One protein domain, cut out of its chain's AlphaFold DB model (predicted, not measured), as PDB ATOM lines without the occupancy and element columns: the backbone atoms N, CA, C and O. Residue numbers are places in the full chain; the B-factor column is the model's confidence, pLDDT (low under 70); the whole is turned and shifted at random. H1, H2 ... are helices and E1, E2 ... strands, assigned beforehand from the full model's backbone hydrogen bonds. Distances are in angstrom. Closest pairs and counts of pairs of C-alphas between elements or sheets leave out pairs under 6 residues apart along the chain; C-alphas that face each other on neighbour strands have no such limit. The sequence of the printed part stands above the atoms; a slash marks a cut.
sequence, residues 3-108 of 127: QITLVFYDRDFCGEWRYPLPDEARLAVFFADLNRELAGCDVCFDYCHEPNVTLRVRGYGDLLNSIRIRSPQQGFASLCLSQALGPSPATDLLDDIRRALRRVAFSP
ATOM      1  N   GLN A   3     181.772 198.482 167.781       93.19
ATOM      2  CA  GLN A   3     182.988 198.584 166.976       93.19
ATOM      3  C   GLN A   3     182.897 197.650 165.767       93.19
ATOM      4  O   GLN A   3     182.640 196.449 165.915       93.19
ATOM      5  N   ILE A   4     183.084 198.207 164.572       95.06
ATOM      6  CA  ILE A   4     183.085 197.464 163.311       95.06
ATOM      7  C   ILE A   4     184.418 197.726 162.615       95.06
ATOM      8  O   ILE A   4     184.725 198.859 162.252       95.06
ATOM      9  N   THR A   5     185.204 196.675 162.418       96.19
ATOM     10  CA  THR A   5     186.529 196.760 161.804       96.19
ATOM     11  C   THR A   5     186.506 196.135 160.421       96.19
ATOM     12  O   THR A   5     186.077 194.992 160.251       96.19
ATOM     13  N   LEU A   6     186.991 196.879 159.432       95.81
ATOM     14  CA  LEU A   6     187.254 196.373 158.097       95.81
ATOM     15  C   LEU A   6     188.679 195.810 158.030       95.81
ATOM     16  O   LEU A   6     189.636 196.488 158.378       95.81
ATOM     17  N   VAL A   7     188.835 194.573 157.580       95.44
ATOM     18  CA  VAL A   7     190.139 193.912 157.488       95.44
ATOM     19  C   VAL A   7     190.472 193.681 156.029       95.44
ATOM     20  O   VAL A   7     189.733 192.992 155.323       95.44
ATOM     21  N   PHE A   8     191.584 194.246 155.583       95.12
ATOM     22  CA  PHE A   8     192.123 194.048 154.248       95.12
ATOM     23  C   PHE A   8     193.143 192.907 154.280       95.12
ATOM     24  O   PHE A   8     194.204 193.037 154.885       95.12
ATOM     25  N   TYR A   9     192.833 191.795 153.617       94.38
ATOM     26  CA  TYR A   9     193.808 190.732 153.362       94.38
ATOM     27  C   TYR A   9     194.772 191.119 152.247       94.38
ATOM     28  O   TYR A   9     194.476 192.011 151.446       94.38
ATOM     29  N   ASP A  10     195.902 190.426 152.161       93.62
ATOM     30  CA  ASP A  10     196.773 190.528 150.997       93.62
ATOM     31  C   ASP A  10     196.108 189.917 149.758       93.62
ATOM     32  O   ASP A  10     195.192 189.087 149.826       93.62
ATOM     33  N   ARG A  11     196.552 190.374 148.586       93.50
ATOM     34  CA  ARG A  11     195.928 190.061 147.296       93.50
ATOM     35  C   ARG A  11     196.981 189.678 146.265       93.50
ATOM     36  O   ARG A  11     197.880 190.462 145.977       93.50
ATOM     37  N   ASP A  12     196.798 188.514 145.653       92.88
ATOM     38  CA  ASP A  12     197.527 188.063 144.465       92.88
ATOM     39  C   ASP A  12     196.651 188.278 143.220       92.88
ATOM     40  O   ASP A  12     195.735 187.497 142.940       92.88
ATOM     41  N   PHE A  13     196.880 189.371 142.487       93.25
ATOM     42  CA  PHE A  13     196.119 189.694 141.277       93.25
ATOM     43  C   PHE A  13     196.513 188.763 140.123       93.25
ATOM     44  O   PHE A  13     197.628 188.817 139.605       93.25
ATOM     45  N   CYS A  14     195.574 187.929 139.682       90.25
ATOM     46  CA  CYS A  14     195.822 186.915 138.662       90.25
ATOM     47  C   CYS A  14     195.588 187.455 137.240       90.25
ATOM     48  O   CYS A  14     194.563 188.075 136.955       90.25
ATOM     49  N   GLY A  15     196.511 187.149 136.321       88.62
ATOM     50  CA  GLY A  15     196.426 187.558 134.913       88.62
ATOM     51  C   GLY A  15     196.538 189.073 134.730       88.62
ATOM     52  O   GLY A  15     197.270 189.738 135.463       88.62
ATOM     53  N   GLU A  16     195.784 189.613 133.771       90.31
ATOM     54  CA  GLU A  16     195.754 191.049 133.442       90.31
ATOM     55  C   GLU A  16     194.810 191.860 134.345       90.31
ATOM     56  O   GLU A  16     194.785 193.088 134.287       90.31
ATOM     57  N   TRP A  17     194.004 191.197 135.183       91.75
ATOM     58  CA  TRP A  17     193.000 191.889 135.984       91.75
ATOM     59  C   TRP A  17     193.662 192.729 137.082       91.75
ATOM     60  O   TRP A  17     194.464 192.230 137.876       91.75
ATOM     61  N   ARG A  18     193.335 194.022 137.137       91.25
ATOM     62  CA  ARG A  18     193.854 194.982 138.119       91.25
ATOM     63  C   ARG A  18     192.725 195.879 138.606       91.25
ATOM     64  O   ARG A  18     191.761 196.121 137.884       91.25
ATOM     65  N   TYR A  19     192.878 196.400 139.819       93.38
ATOM     66  CA  TYR A  19     191.962 197.375 140.399       93.38
ATOM     67  C   TYR A  19     192.757 198.488 141.095       93.38
ATOM     68  O   TYR A  19     193.691 198.170 141.835       93.38
ATOM     69  N   PRO A  20     192.420 199.774 140.887       93.25
ATOM     70  CA  PRO A  20     193.096 200.890 141.540       93.25
ATOM     71  C   PRO A  20     192.647 200.995 143.003       93.25
ATOM     72  O   PRO A  20     191.710 201.721 143.335       93.25
ATOM     73  N   LEU A  21     193.297 200.229 143.880       93.25
ATOM     74  CA  LEU A  21     193.008 200.256 145.313       93.25
ATOM     75  C   LEU A  21     193.247 201.660 145.896       93.25
ATOM     76  O   LEU A  21     194.193 202.336 145.481       93.25
ATOM     77  N   PRO A  22     192.417 202.107 146.856       93.25
ATOM     78  CA  PRO A  22     192.698 203.324 147.599       93.25
ATOM     79  C   PRO A  22     194.002 203.153 148.383       93.25
ATOM     80  O   PRO A  22     194.263 202.086 148.940       93.25
ATOM     81  N   ASP A  23     194.813 204.206 148.422       94.12
ATOM     82  CA  ASP A  23     195.967 204.252 149.309       94.12
ATOM     83  C   ASP A  23     195.538 204.467 150.770       94.12
ATOM     84  O   ASP A  23     194.375 204.744 151.084       94.12
ATOM     85  N   GLU A  24     196.503 204.336 151.675       93.62
ATOM     86  CA  GLU A  24     196.289 204.467 153.115       93.62
ATOM     87  C   GLU A  24     195.733 205.849 153.499       93.62
ATOM     88  O   GLU A  24     194.846 205.956 154.341       93.62
ATOM     89  N   ALA A  25     196.194 206.917 152.839       96.31
ATOM     90  CA  ALA A  25     195.721 208.273 153.106       96.31
ATOM     91  C   ALA A  25     194.241 208.439 152.728       96.31
ATOM     92  O   ALA A  25     193.458 209.027 153.481       96.31
ATOM     93  N   ARG A  26     193.832 207.889 151.582       96.38
ATOM     94  CA  ARG A  26     192.444 207.910 151.120       96.38
ATOM     95  C   ARG A  26     191.541 207.054 152.003       96.38
ATOM     96  O   ARG A  26     190.404 207.459 152.245       96.38
ATOM     97  N   LEU A  27     192.029 205.916 152.504       96.81
ATOM     98  CA  LEU A  27     191.311 205.106 153.493       96.81
ATOM     99  C   LEU A  27     191.123 205.876 154.806       96.81
ATOM    100  O   LEU A  27     189.993 205.983 155.282       96.81
ATOM    101  N   ALA A  28     192.179 206.492 155.335       96.75
ATOM    102  CA  ALA A  28     192.106 207.272 156.567       96.75
ATOM    103  C   ALA A  28     191.071 208.407 156.473       96.75
ATOM    104  O   ALA A  28     190.237 208.562 157.368       96.75
ATOM    105  N   VAL A  29     191.067 209.160 155.365       97.94
ATOM    106  CA  VAL A  29     190.061 210.209 155.111       97.94
ATOM    107  C   VAL A  29     188.656 209.612 155.021       97.94
ATOM    108  O   VAL A  29     187.741 210.107 155.675       97.94
ATOM    109  N   PHE A  30     188.484 208.520 154.272       97.94
ATOM    110  CA  PHE A  30     187.195 207.846 154.126       97.94
ATOM    111  C   PHE A  30     186.602 207.408 155.476       97.94
ATOM    112  O   PHE A  30     185.430 207.683 155.744       97.94
ATOM    113  N   PHE A  31     187.395 206.763 156.339       97.69
ATOM    114  CA  PHE A  31     186.932 206.319 157.657       97.69
ATOM    115  C   PHE A  31     186.708 207.489 158.621       97.69
ATOM    116  O   PHE A  31     185.749 207.464 159.394       97.69
ATOM    117  N   ALA A  32     187.531 208.539 158.558       97.56
ATOM    118  CA  ALA A  32     187.315 209.752 159.342       97.56
ATOM    119  C   ALA A  32     185.995 210.444 158.967       97.56
ATOM    120  O   ALA A  32     185.239 210.850 159.852       97.56
ATOM    121  N   ASP A  33     185.692 210.546 157.672       97.69
ATOM    122  CA  ASP A  33     184.447 211.140 157.189       97.69
ATOM    123  C   ASP A  33     183.233 210.265 157.528       97.69
ATOM    124  O   ASP A  33     182.225 210.794 157.994       97.69
ATOM    125  N   LEU A  34     183.336 208.939 157.388       96.88
ATOM    126  CA  LEU A  34     182.259 208.012 157.752       96.88
ATOM    127  C   LEU A  34     181.931 208.070 159.253       96.88
ATOM    128  O   LEU A  34     180.760 208.124 159.630       96.88
ATOM    129  N   ASN A  35     182.954 208.092 160.111       97.38
ATOM    130  CA  ASN A  35     182.767 208.228 161.556       97.38
ATOM    131  C   ASN A  35     182.204 209.599 161.940       97.38
ATOM    132  O   ASN A  35     181.391 209.688 162.856       97.38
ATOM    133  N   ARG A  36     182.607 210.668 161.241       96.88
ATOM    134  CA  ARG A  36     182.044 212.006 161.457       96.88
ATOM    135  C   ARG A  36     180.572 212.057 161.060       96.88
ATOM    136  O   ARG A  36     179.772 212.625 161.794       96.88
ATOM    137  N   GLU A  37     180.222 211.470 159.920       95.69
ATOM    138  CA  GLU A  37     178.847 211.413 159.422       95.69
ATOM    139  C   GLU A  37     177.920 210.662 160.384       95.69
ATOM    140  O   GLU A  37     176.795 211.090 160.623       95.69
ATOM    141  N   LEU A  38     178.401 209.556 160.955       94.44
ATOM    142  CA  LEU A  38     177.629 208.689 161.848       94.44
ATOM    143  C   LEU A  38     177.899 208.977 163.334       94.44
ATOM    144  O   LEU A  38     177.576 208.163 164.207       94.44
ATOM    145  N   ALA A  39     178.467 210.146 163.633       93.44
ATOM    146  CA  ALA A  39     178.690 210.593 164.997       93.44
ATOM    147  C   ALA A  39     177.350 210.671 165.749       93.44
ATOM    148  O   ALA A  39     176.399 211.311 165.307       93.44
ATOM    149  N   GLY A  40     177.278 210.008 166.905       91.94
ATOM    150  CA  GLY A  40     176.061 209.932 167.722       91.94
ATOM    151  C   GLY A  40     175.199 208.687 167.488       91.94
ATOM    152  O   GLY A  40     174.295 208.435 168.280       91.94
ATOM    153  N   CYS A  41     175.506 207.851 166.491       92.81
ATOM    154  CA  CYS A  41     174.798 206.586 166.245       92.81
ATOM    155  C   CYS A  41     175.313 205.393 167.083       92.81
ATOM    156  O   CYS A  41     175.008 204.246 166.764       92.81
ATOM    157  N   ASP A  42     176.113 205.646 168.126       93.12
ATOM    158  CA  ASP A  42     176.764 204.635 168.979       93.12
ATOM    159  C   ASP A  42     177.522 203.541 168.191       93.12
ATOM    160  O   ASP A  42     177.592 202.379 168.598       93.12
ATOM    161  N   VAL A  43     178.118 203.916 167.054       93.19
ATOM    162  CA  VAL A  43     178.936 203.051 166.195       93.19
ATOM    163  C   VAL A  43     180.255 203.738 165.858       93.19
ATOM    164  O   VAL A  43     180.302 204.955 165.689       93.19
ATOM    165  N   CYS A  44     181.322 202.950 165.767       94.94
ATOM    166  CA  CYS A  44     182.639 203.389 165.333       94.94
ATOM    167  C   CYS A  44     183.202 202.389 164.318       94.94
ATOM    168  O   CYS A  44     183.114 201.170 164.516       94.94
ATOM    169  N   PHE A  45     183.771 202.919 163.240       95.94
ATOM    170  CA  PHE A  45     184.368 202.162 162.151       95.94
ATOM    171  C   PHE A  45     185.882 202.313 162.170       95.94
ATOM    172  O   PHE A  45     186.396 203.426 162.266       95.94
ATOM    173  N   ASP A  46     186.584 201.200 162.023       95.81
ATOM    174  CA  ASP A  46     188.041 201.161 161.939       95.81
ATOM    175  C   ASP A  46     188.478 200.231 160.805       95.81
ATOM    176  O   ASP A  46     187.656 199.488 160.255       95.81
ATOM    177  N   TYR A  47     189.761 200.240 160.462       97.06
ATOM    178  CA  TYR A  47     190.317 199.294 159.510       97.06
ATOM    179  C   TYR A  47     191.741 198.860 159.846       97.06
ATOM    180  O   TYR A  47     192.502 199.567 160.498       97.06
ATOM    181  N   CYS A  48     192.113 197.676 159.372       95.44
ATOM    182  CA  CYS A  48     193.477 197.175 159.459       95.44
ATOM    183  C   CYS A  48     193.835 196.307 158.250       95.44
ATOM    184  O   CYS A  48     192.964 195.854 157.502       95.44
ATOM    185  N   HIS A  49     195.131 196.062 158.075       94.25
ATOM    186  CA  HIS A  49     195.654 195.123 157.084       94.25
ATOM    187  C   HIS A  49     196.155 193.858 157.785       94.25
ATOM    188  O   HIS A  49     196.839 193.938 158.806       94.25
ATOM    189  N   GLU A  50     195.837 192.695 157.224       92.44
ATOM    190  CA  GLU A  50     196.316 191.384 157.678       92.44
ATOM    191  C   GLU A  50     197.055 190.683 156.528       92.44
ATOM    192  O   GLU A  50     196.448 189.922 155.768       92.44
ATOM    193  N   PRO A  51     198.369 190.935 156.376       85.81
ATOM    194  CA  PRO A  51     199.141 190.430 155.240       85.81
ATOM    195  C   PRO A  51     199.436 188.925 155.327       85.81
ATOM    196  O   PRO A  51     199.855 188.288 154.368       85.81
ATOM    197  N   ASN A  52     199.200 188.310 156.487       87.44
ATOM    198  CA  ASN A  52     199.388 186.878 156.712       87.44
ATOM    199  C   ASN A  52     198.332 185.999 156.016       87.44
ATOM    200  O   ASN A  52     198.467 184.775 156.023       87.44
ATOM    201  N   VAL A  53     197.290 186.600 155.439       86.38
ATOM    202  CA  VAL A  53     196.287 185.914 154.622       86.38
ATOM    203  C   VAL A  53     196.305 186.543 153.236       86.38
ATOM    204  O   VAL A  53     196.056 187.735 153.100       86.38
ATOM    205  N   THR A  54     196.572 185.745 152.202       91.38
ATOM    206  CA  THR A  54     196.586 186.209 150.809       91.38
ATOM    207  C   THR A  54     195.503 185.503 150.005       91.38
ATOM    208  O   THR A  54     195.458 184.273 149.968       91.38
ATOM    209  N   LEU A  55     194.650 186.267 149.318       89.38
ATOM    210  CA  LEU A  55     193.653 185.724 148.392       89.38
ATOM    211  C   LEU A  55     194.035 185.990 146.939       89.38
ATOM    212  O   LEU A  55     194.538 187.056 146.590       89.38
ATOM    213  N   ARG A  56     193.734 185.025 146.068       91.56
ATOM    214  CA  ARG A  56     193.903 185.189 144.621       91.56
ATOM    215  C   ARG A  56     192.738 185.987 144.069       91.56
ATOM    216  O   ARG A  56     191.592 185.629 144.309       91.56
ATOM    217  N   VAL A  57     193.007 187.034 143.303       92.19
ATOM    218  CA  VAL A  57     191.970 187.936 142.806       92.19
ATOM    219  C   VAL A  57     191.890 187.869 141.289       92.19
ATOM    220  O   VAL A  57     192.798 188.322 140.592       92.19
ATOM    221  N   ARG A  58     190.799 187.290 140.773       91.31
ATOM    222  CA  ARG A  58     190.533 187.150 139.325       91.31
ATOM    223  C   ARG A  58     189.477 188.127 138.810       91.31
ATOM    224  O   ARG A  58     189.216 188.176 137.613       91.31
ATOM    225  N   GLY A  59     188.839 188.866 139.708       91.31
ATOM    226  CA  GLY A  59     187.739 189.759 139.390       91.31
ATOM    227  C   GLY A  59     187.263 190.529 140.613       91.31
ATOM    228  O   GLY A  59     187.720 190.300 141.733       91.31
ATOM    229  N   TYR A  60     186.297 191.420 140.404       92.06
ATOM    230  CA  TYR A  60     185.813 192.308 141.460       92.06
ATOM    231  C   TYR A  60     185.155 191.556 142.629       92.06
ATOM    232  O   TYR A  60     185.378 191.899 143.782       92.06
ATOM    233  N   GLY A  61     184.422 190.470 142.364       89.56
ATOM    234  CA  GLY A  61     183.867 189.628 143.434       89.56
ATOM    235  C   GLY A  61     184.947 189.014 144.335       89.56
ATOM    236  O   GLY A  61     184.815 189.042 145.556       89.56
ATOM    237  N   ASP A  62     186.051 188.540 143.746       88.75
ATOM    238  CA  ASP A  62     187.210 188.046 144.501       88.75
ATOM    239  C   ASP A  62     187.885 189.177 145.299       88.75
ATOM    240  O   ASP A  62     188.339 188.957 146.421       88.75
ATOM    241  N   LEU A  63     187.915 190.401 144.758       93.00
ATOM    242  CA  LEU A  63     188.434 191.565 145.479       93.00
ATOM    243  C   LEU A  63     187.595 191.842 146.728       93.00
ATOM    244  O   LEU A  63     188.156 192.013 147.809       93.00
ATOM    245  N   LEU A  64     186.267 191.827 146.603       92.94
ATOM    246  CA  LEU A  64     185.375 191.991 147.749       92.94
ATOM    247  C   LEU A  64     185.540 190.850 148.768       92.94
ATOM    248  O   LEU A  64     185.465 191.095 149.966       92.94
ATOM    249  N   ASN A  65     185.838 189.623 148.333       89.25
ATOM    250  CA  ASN A  65     186.134 188.512 149.252       89.25
ATOM    251  C   ASN A  65     187.413 188.739 150.080       89.25
ATOM    252  O   ASN A  65     187.509 188.240 151.200       89.25
ATOM    253  N   SER A  66     188.379 189.511 149.567       91.94
ATOM    254  CA  SER A  66     189.617 189.868 150.289       91.94
ATOM    255  C   SER A  66     189.435 190.911 151.384       91.94
ATOM    256  O   SER A  66     190.396 191.264 152.067       91.94
ATOM    257  N   ILE A  67     188.214 191.412 151.556       93.94
ATOM    258  CA  ILE A  67     187.882 192.412 152.556       93.94
ATOM    259  C   ILE A  67     186.866 191.803 153.508       93.94
ATOM    260  O   ILE A  67     185.804 191.322 153.100       93.94
ATOM    261  N   ARG A  68     187.200 191.810 154.795       92.88
ATOM    262  CA  ARG A  68     186.367 191.231 155.846       92.88
ATOM    263  C   ARG A  68     185.799 192.322 156.731       92.88
ATOM    264  O   ARG A  68     186.428 193.350 156.948       92.88
ATOM    265  N   ILE A  69     184.622 192.074 157.275       92.88
ATOM    266  CA  ILE A  69     183.976 192.912 158.273       92.88
ATOM    267  C   ILE A  69     183.945 192.115 159.569       92.88
ATOM    268  O   ILE A  69     183.416 191.001 159.614       92.88
ATOM    269  N   ARG A  70     184.523 192.677 160.625       92.06
ATOM    270  CA  ARG A  70     184.544 192.079 161.958       92.06
ATOM    271  C   ARG A  70     183.794 192.968 162.926       92.06
ATOM    272  O   ARG A  70     184.057 194.161 163.029       92.06
ATOM    273  N   SER A  71     182.880 192.367 163.665       88.44
ATOM    274  CA  SER A  71     182.261 192.982 164.830       88.44
ATOM    275  C   SER A  71     181.924 191.873 165.828       88.44
ATOM    276  O   SER A  71     180.774 191.435 165.914       88.44
ATOM    277  N   PRO A  72     182.927 191.368 166.576       81.75
ATOM    278  CA  PRO A  72     182.732 190.240 167.491       81.75
ATOM    279  C   PRO A  72     181.642 190.509 168.536       81.75
ATOM    280  O   PRO A  72     180.858 189.628 168.869       81.75
ATOM    281  N   GLN A  73     181.532 191.763 168.985       77.00
ATOM    282  CA  GLN A  73     180.509 192.229 169.928       77.00
ATOM    283  C   GLN A  73     179.080 192.168 169.359       77.00
ATOM    284  O   GLN A  73     178.118 192.329 170.105       77.00
ATOM    285  N   GLN A  74     178.929 191.993 168.046       71.62
ATOM    286  CA  GLN A  74     177.652 191.907 167.333       71.62
ATOM    287  C   GLN A  74     177.445 190.528 166.683       71.62
ATOM    288  O   GLN A  74     176.547 190.368 165.866       71.62
ATOM    289  N   GLY A  75     178.272 189.532 167.029       72.50
ATOM    290  CA  GLY A  75     178.165 188.169 166.497       72.50
ATOM    291  C   GLY A  75     178.821 187.956 165.128       72.50
ATOM    292  O   GLY A  75     178.785 186.844 164.611       72.50
ATOM    293  N   PHE A  76     179.471 188.974 164.554       72.81
ATOM    294  CA  PHE A  76     180.190 188.857 163.284       72.81
ATOM    295  C   PHE A  76     181.675 188.600 163.531       72.81
ATOM    296  O   PHE A  76     182.461 189.539 163.688       72.81
ATOM    297  N   ALA A  77     182.073 187.326 163.560       77.00
ATOM    298  CA  ALA A  77     183.479 186.961 163.718       77.00
ATOM    299  C   ALA A  77     184.318 187.406 162.507       77.00
ATOM    300  O   ALA A  77     185.377 188.009 162.686       77.00
ATOM    301  N   SER A  78     183.843 187.146 161.281       84.12
ATOM    302  CA  SER A  78     184.507 187.574 160.044       84.12
ATOM    303  C   SER A  78     183.601 187.411 158.812       84.12
ATOM    304  O   SER A  78     183.654 186.392 158.128       84.12
ATOM    305  N   LEU A  79     182.825 188.440 158.478       87.56
ATOM    306  CA  LEU A  79     181.937 188.469 157.309       87.56
ATOM    307  C   LEU A  79     182.695 188.915 156.044       87.56
ATOM    308  O   LEU A  79     183.473 189.861 156.108       87.56
ATOM    309  N   CYS A  80     182.476 188.292 154.882       87.81
ATOM    310  CA  CYS A  80     182.998 188.816 153.608       87.81
ATOM    311  C   CYS A  80     182.252 190.086 153.182       87.81
ATOM    312  O   CYS A  80     181.025 190.130 153.252       87.81
ATOM    313  N   LEU A  81     182.959 191.077 152.632       90.44
ATOM    314  CA  LEU A  81     182.319 192.276 152.084       90.44
ATOM    315  C   LEU A  81     181.327 191.930 150.958       90.44
ATOM    316  O   LEU A  81     180.232 192.486 150.895       90.44
ATOM    317  N   SER A  82     181.674 190.952 150.119       86.44
ATOM    318  CA  SER A  82     180.783 190.410 149.084       86.44
ATOM    319  C   SER A  82     179.497 189.802 149.654       86.44
ATOM    320  O   SER A  82     178.440 189.977 149.063       86.44
ATOM    321  N   GLN A  83     179.548 189.139 150.812       81.44
ATOM    322  CA  GLN A  83     178.371 188.556 151.461       81.44
ATOM    323  C   GLN A  83     177.464 189.641 152.058       81.44
ATOM    324  O   GLN A  83     176.248 189.479 152.104       81.44
ATOM    325  N   ALA A  84     178.032 190.775 152.478       82.25
ATOM    326  CA  ALA A  84     177.253 191.884 153.020       82.25
ATOM    327  C   ALA A  84     176.371 192.580 151.960       82.25
ATOM    328  O   ALA A  84     175.296 193.089 152.293       82.25
ATOM    329  N   LEU A  85     176.799 192.632 150.691       78.56
ATOM    330  CA  LEU A  85     176.134 193.460 149.669       78.56
ATOM    331  C   LEU A  85     176.091 192.923 148.239       78.56
ATOM    332  O   LEU A  85     175.306 193.439 147.444       78.56
ATOM    333  N   GLY A  86     176.916 191.938 147.896       71.38
ATOM    334  CA  GLY A  86     177.238 191.607 146.511       71.38
ATOM    335  C   GLY A  86     178.020 192.727 145.797       71.38
ATOM    336  O   GLY A  86     178.132 193.846 146.306       71.38
ATOM    337  N   PRO A  87     178.594 192.449 144.615       74.69
ATOM    338  CA  PRO A  87     179.277 193.465 143.818       74.69
ATOM    339  C   PRO A  87     178.295 194.496 143.245       74.69
ATOM    340  O   PRO A  87     177.254 194.126 142.699       74.69
ATOM    341  N   SER A  88     178.630 195.791 143.319       84.31
ATOM    342  CA  SER A  88     177.857 196.821 142.615       84.31
ATOM    343  C   SER A  88     178.163 196.861 141.115       84.31
ATOM    344  O   SER A  88     179.295 196.590 140.713       84.31
ATOM    345  N   PRO A  89     177.200 197.287 140.269       84.00
ATOM    346  CA  PRO A  89     177.455 197.534 138.848       84.00
ATOM    347  C   PRO A  89     178.512 198.617 138.597       84.00
ATOM    348  O   PRO A  89     179.210 198.573 137.590       84.00
ATOM    349  N   ALA A  90     178.623 199.588 139.509       89.94
ATOM    350  CA  ALA A  90     179.602 200.667 139.424       89.94
ATOM    351  C   ALA A  90     181.025 200.202 139.771       89.94
ATOM    352  O   ALA A  90     181.992 200.838 139.356       89.94
ATOM    353  N   THR A  91     181.170 199.091 140.505       91.31
ATOM    354  CA  THR A  91     182.458 198.567 140.991       91.31
ATOM    355  C   THR A  91     183.287 199.612 141.754       91.31
ATOM    356  O   THR A  91     184.515 199.651 141.655       91.31
ATOM    357  N   ASP A  92     182.608 200.481 142.507       93.88
ATOM    358  CA  ASP A  92     183.238 201.475 143.380       93.88
ATOM    359  C   ASP A  92     183.456 200.871 144.768       93.88
ATOM    360  O   ASP A  92     182.520 200.688 145.549       93.88
ATOM    361  N   LEU A  93     184.716 200.571 145.077       95.06
ATOM    362  CA  LEU A  93     185.082 199.887 146.306       95.06
ATOM    363  C   LEU A  93     184.728 200.695 147.559       95.06
ATOM    364  O   LEU A  93     184.266 200.119 148.541       95.06
ATOM    365  N   LEU A  94     184.940 202.013 147.556       95.81
ATOM    366  CA  LEU A  94     184.673 202.826 148.745       95.81
ATOM    367  C   LEU A  94     183.170 202.984 148.976       95.81
ATOM    368  O   LEU A  94     182.723 202.991 150.125       95.81
ATOM    369  N   ASP A  95     182.384 203.077 147.903       94.81
ATOM    370  CA  ASP A  95     180.929 203.071 148.028       94.81
ATOM    371  C   ASP A  95     180.400 201.717 148.522       94.81
ATOM    372  O   ASP A  95     179.590 201.667 149.451       94.81
ATOM    373  N   ASP A  96     180.918 200.611 147.983       94.62
ATOM    374  CA  ASP A  96     180.557 199.259 148.416       94.62
ATOM    375  C   ASP A  96     180.891 199.036 149.899       94.62
ATOM    376  O   ASP A  96     180.046 198.549 150.657       94.62
ATOM    377  N   ILE A  97     182.075 199.475 150.347       95.44
ATOM    378  CA  ILE A  97     182.466 199.459 151.764       95.44
ATOM    379  C   ILE A  97     181.493 200.290 152.603       95.44
ATOM    380  O   ILE A  97     180.987 199.802 153.615       95.44
ATOM    381  N   ARG A  98     181.187 201.530 152.194       95.38
ATOM    382  CA  ARG A  98     180.277 202.416 152.936       95.38
ATOM    383  C   ARG A  98     178.908 201.773 153.120       95.38
ATOM    384  O   ARG A  98     178.379 201.747 154.234       95.38
ATOM    385  N   ARG A  99     178.326 201.259 152.035       93.56
ATOM    386  CA  ARG A  99     177.015 200.607 152.071       93.56
ATOM    387  C   ARG A  99     177.062 199.368 152.976       93.56
ATOM    388  O   ARG A  99     176.120 199.152 153.741       93.56
ATOM    389  N   ALA A 100     178.149 198.589 152.945       92.50
ATOM    390  CA  ALA A 100     178.264 197.358 153.730       92.50
ATOM    391  C   ALA A 100     178.366 197.657 155.222       92.50
ATOM    392  O   ALA A 100     177.642 197.070 156.024       92.50
ATOM    393  N   LEU A 101     179.226 198.609 155.584       93.25
ATOM    394  CA  LEU A 101     179.420 199.042 156.961       93.25
ATOM    395  C   LEU A 101     178.120 199.583 157.565       93.25
ATOM    396  O   LEU A 101     177.768 199.217 158.685       93.25
ATOM    397  N   ARG A 102     177.353 200.373 156.805       93.12
ATOM    398  CA  ARG A 102     176.026 200.840 157.238       93.12
ATOM    399  C   ARG A 102     175.039 199.693 157.423       93.12
ATOM    400  O   ARG A 102     174.333 199.666 158.426       93.12
ATOM    401  N   ARG A 103     175.008 198.732 156.497       90.88
ATOM    402  CA  ARG A 103     174.133 197.559 156.617       90.88
ATOM    403  C   ARG A 103     174.471 196.733 157.857       90.88
ATOM    404  O   ARG A 103     173.567 196.395 158.606       90.88
ATOM    405  N   VAL A 104     175.752 196.475 158.121       90.06
ATOM    406  CA  VAL A 104     176.198 195.748 159.324       90.06
ATOM    407  C   VAL A 104     175.869 196.525 160.604       90.06
ATOM    408  O   VAL A 104     175.463 195.927 161.597       90.06
ATOM    409  N   ALA A 105     176.006 197.851 160.594       90.94
ATOM    410  CA  ALA A 105     175.729 198.680 161.766       90.94
ATOM    411  C   ALA A 105     174.234 198.747 162.131       90.94
ATOM    412  O   ALA A 105     173.890 198.682 163.320       90.94
ATOM    413  N   PHE A 106     173.367 198.883 161.119       91.12
ATOM    414  CA  PHE A 106     171.970 199.298 161.295       91.12
ATOM    415  C   PHE A 106     170.922 198.286 160.823       91.12
ATOM    416  O   PHE A 106     169.765 198.408 161.217       91.12
ATOM    417  N   SER A 107     171.294 197.302 160.005       88.25
ATOM    418  CA  SER A 107     170.396 196.223 159.558       88.25
ATOM    419  C   SER A 107     171.122 194.868 159.451       88.25
ATOM    420  O   SER A 107     171.060 194.220 158.397       88.25
ATOM    421  N   PRO A 108     171.869 194.437 160.488       84.00
ATOM    422  CA  PRO A 108     172.641 193.192 160.466       84.00
ATOM    423  C   PRO A 108     171.791 191.944 160.183       84.00
ATOM    424  O   PRO A 108     172.259 191.020 159.527       84.00
TER     425      PRO A 108
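Overview. This is residues 3 to 108 of the 127 residues of an uncharacterized protein of Desulfuromonas thiophila (UniProt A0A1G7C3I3). A strongly twisted sheet of four strands has two long helices, H1 and H4, side by side over one of its faces, while the opposite face is bare of named helices. The short helix H2 is on the same face as H1 and H4, beside the strands, and the still shorter H3 only grazes the sheet and packs on H2 and H4. The printed part has 106 residues, with the order E1 H1 E2 H2 E3 E4 H3 H4; the mixed sheet runs E2 E1 E3 E4, with E2 and E1 parallel and the other pairs antiparallel. The class is mixed, helices and strands. The whole is compact, with a radius of gyration of the C-alphas of 13.4 A, yet elongated, spanning 44 by 27 by 26 A.

Along the chain. E1, residues 3 to 13, begins at C-alpha 3 (182.988, 198.584, 166.976) and is 30.2 A long. H1, residues 24 to 37, is 19.8 A long. E2, residues 43 to 57, is 30.7 A from first to last C-alpha and bends by 90 degrees at residue 54, C-alpha (196.586, 186.209, 150.809). H2 holds residues 60 to 65, E3 residues 67 to 71, E4 residues 76 to 80 and H3 residues 81 to 85. H4, residues 93 to 106, is 19.9 A long and ends at C-alpha 106 (171.970, 199.298, 161.295).

Arrangement. E1 and E2 are parallel at 20 degrees, with N 6 and O 46 2.8 A apart and N 12 and O 55 2.8 A apart, within hydrogen-bond range. E1 and E3 are antiparallel at 160 degrees, with N 5 and O 70 at 2.8 A. E3 and E4 form a hairpin, with N 69 and O 79 at 2.8 A. E1, H1 and E2 make a strand-helix-strand unit, two parallel neighbour strands with a helix between, and its crossover is right-handed. H1 and H4 on one face of the sheet make two layers. H1 lies over E2 at a height over the sheet of 8.3 A; the C-alphas of Asn 35 and Cys 44 are their closest, at 6.1 A. H4 lies over E1 at a height of 8.8 A, and the closest C-alphas of the two are those of Ile 4 and Leu 101, 7.5 A apart. H1 and H4 are close but not clearly touching, Leu 34 to Arg 98 being their closest C-alphas at 7.6 A; they run the same way at a steep tilt of 36 degrees, only just past shallow. H3 touches H4, closest at the C-alphas of Ala 84 and Ala 100, 5.6 A. H1 and H2 are apart. In H1, H2, H3 and H4 every O i to N i+4 pair is within hydrogen-bond range.

Size, cuts and confidence. The C-alphas of Gly 15 and Gly 40 are the two farthest apart, at 44.6 A. The printed part has no cut and no long link. Its mean pLDDT is 91.0, and no printed residue is under 70.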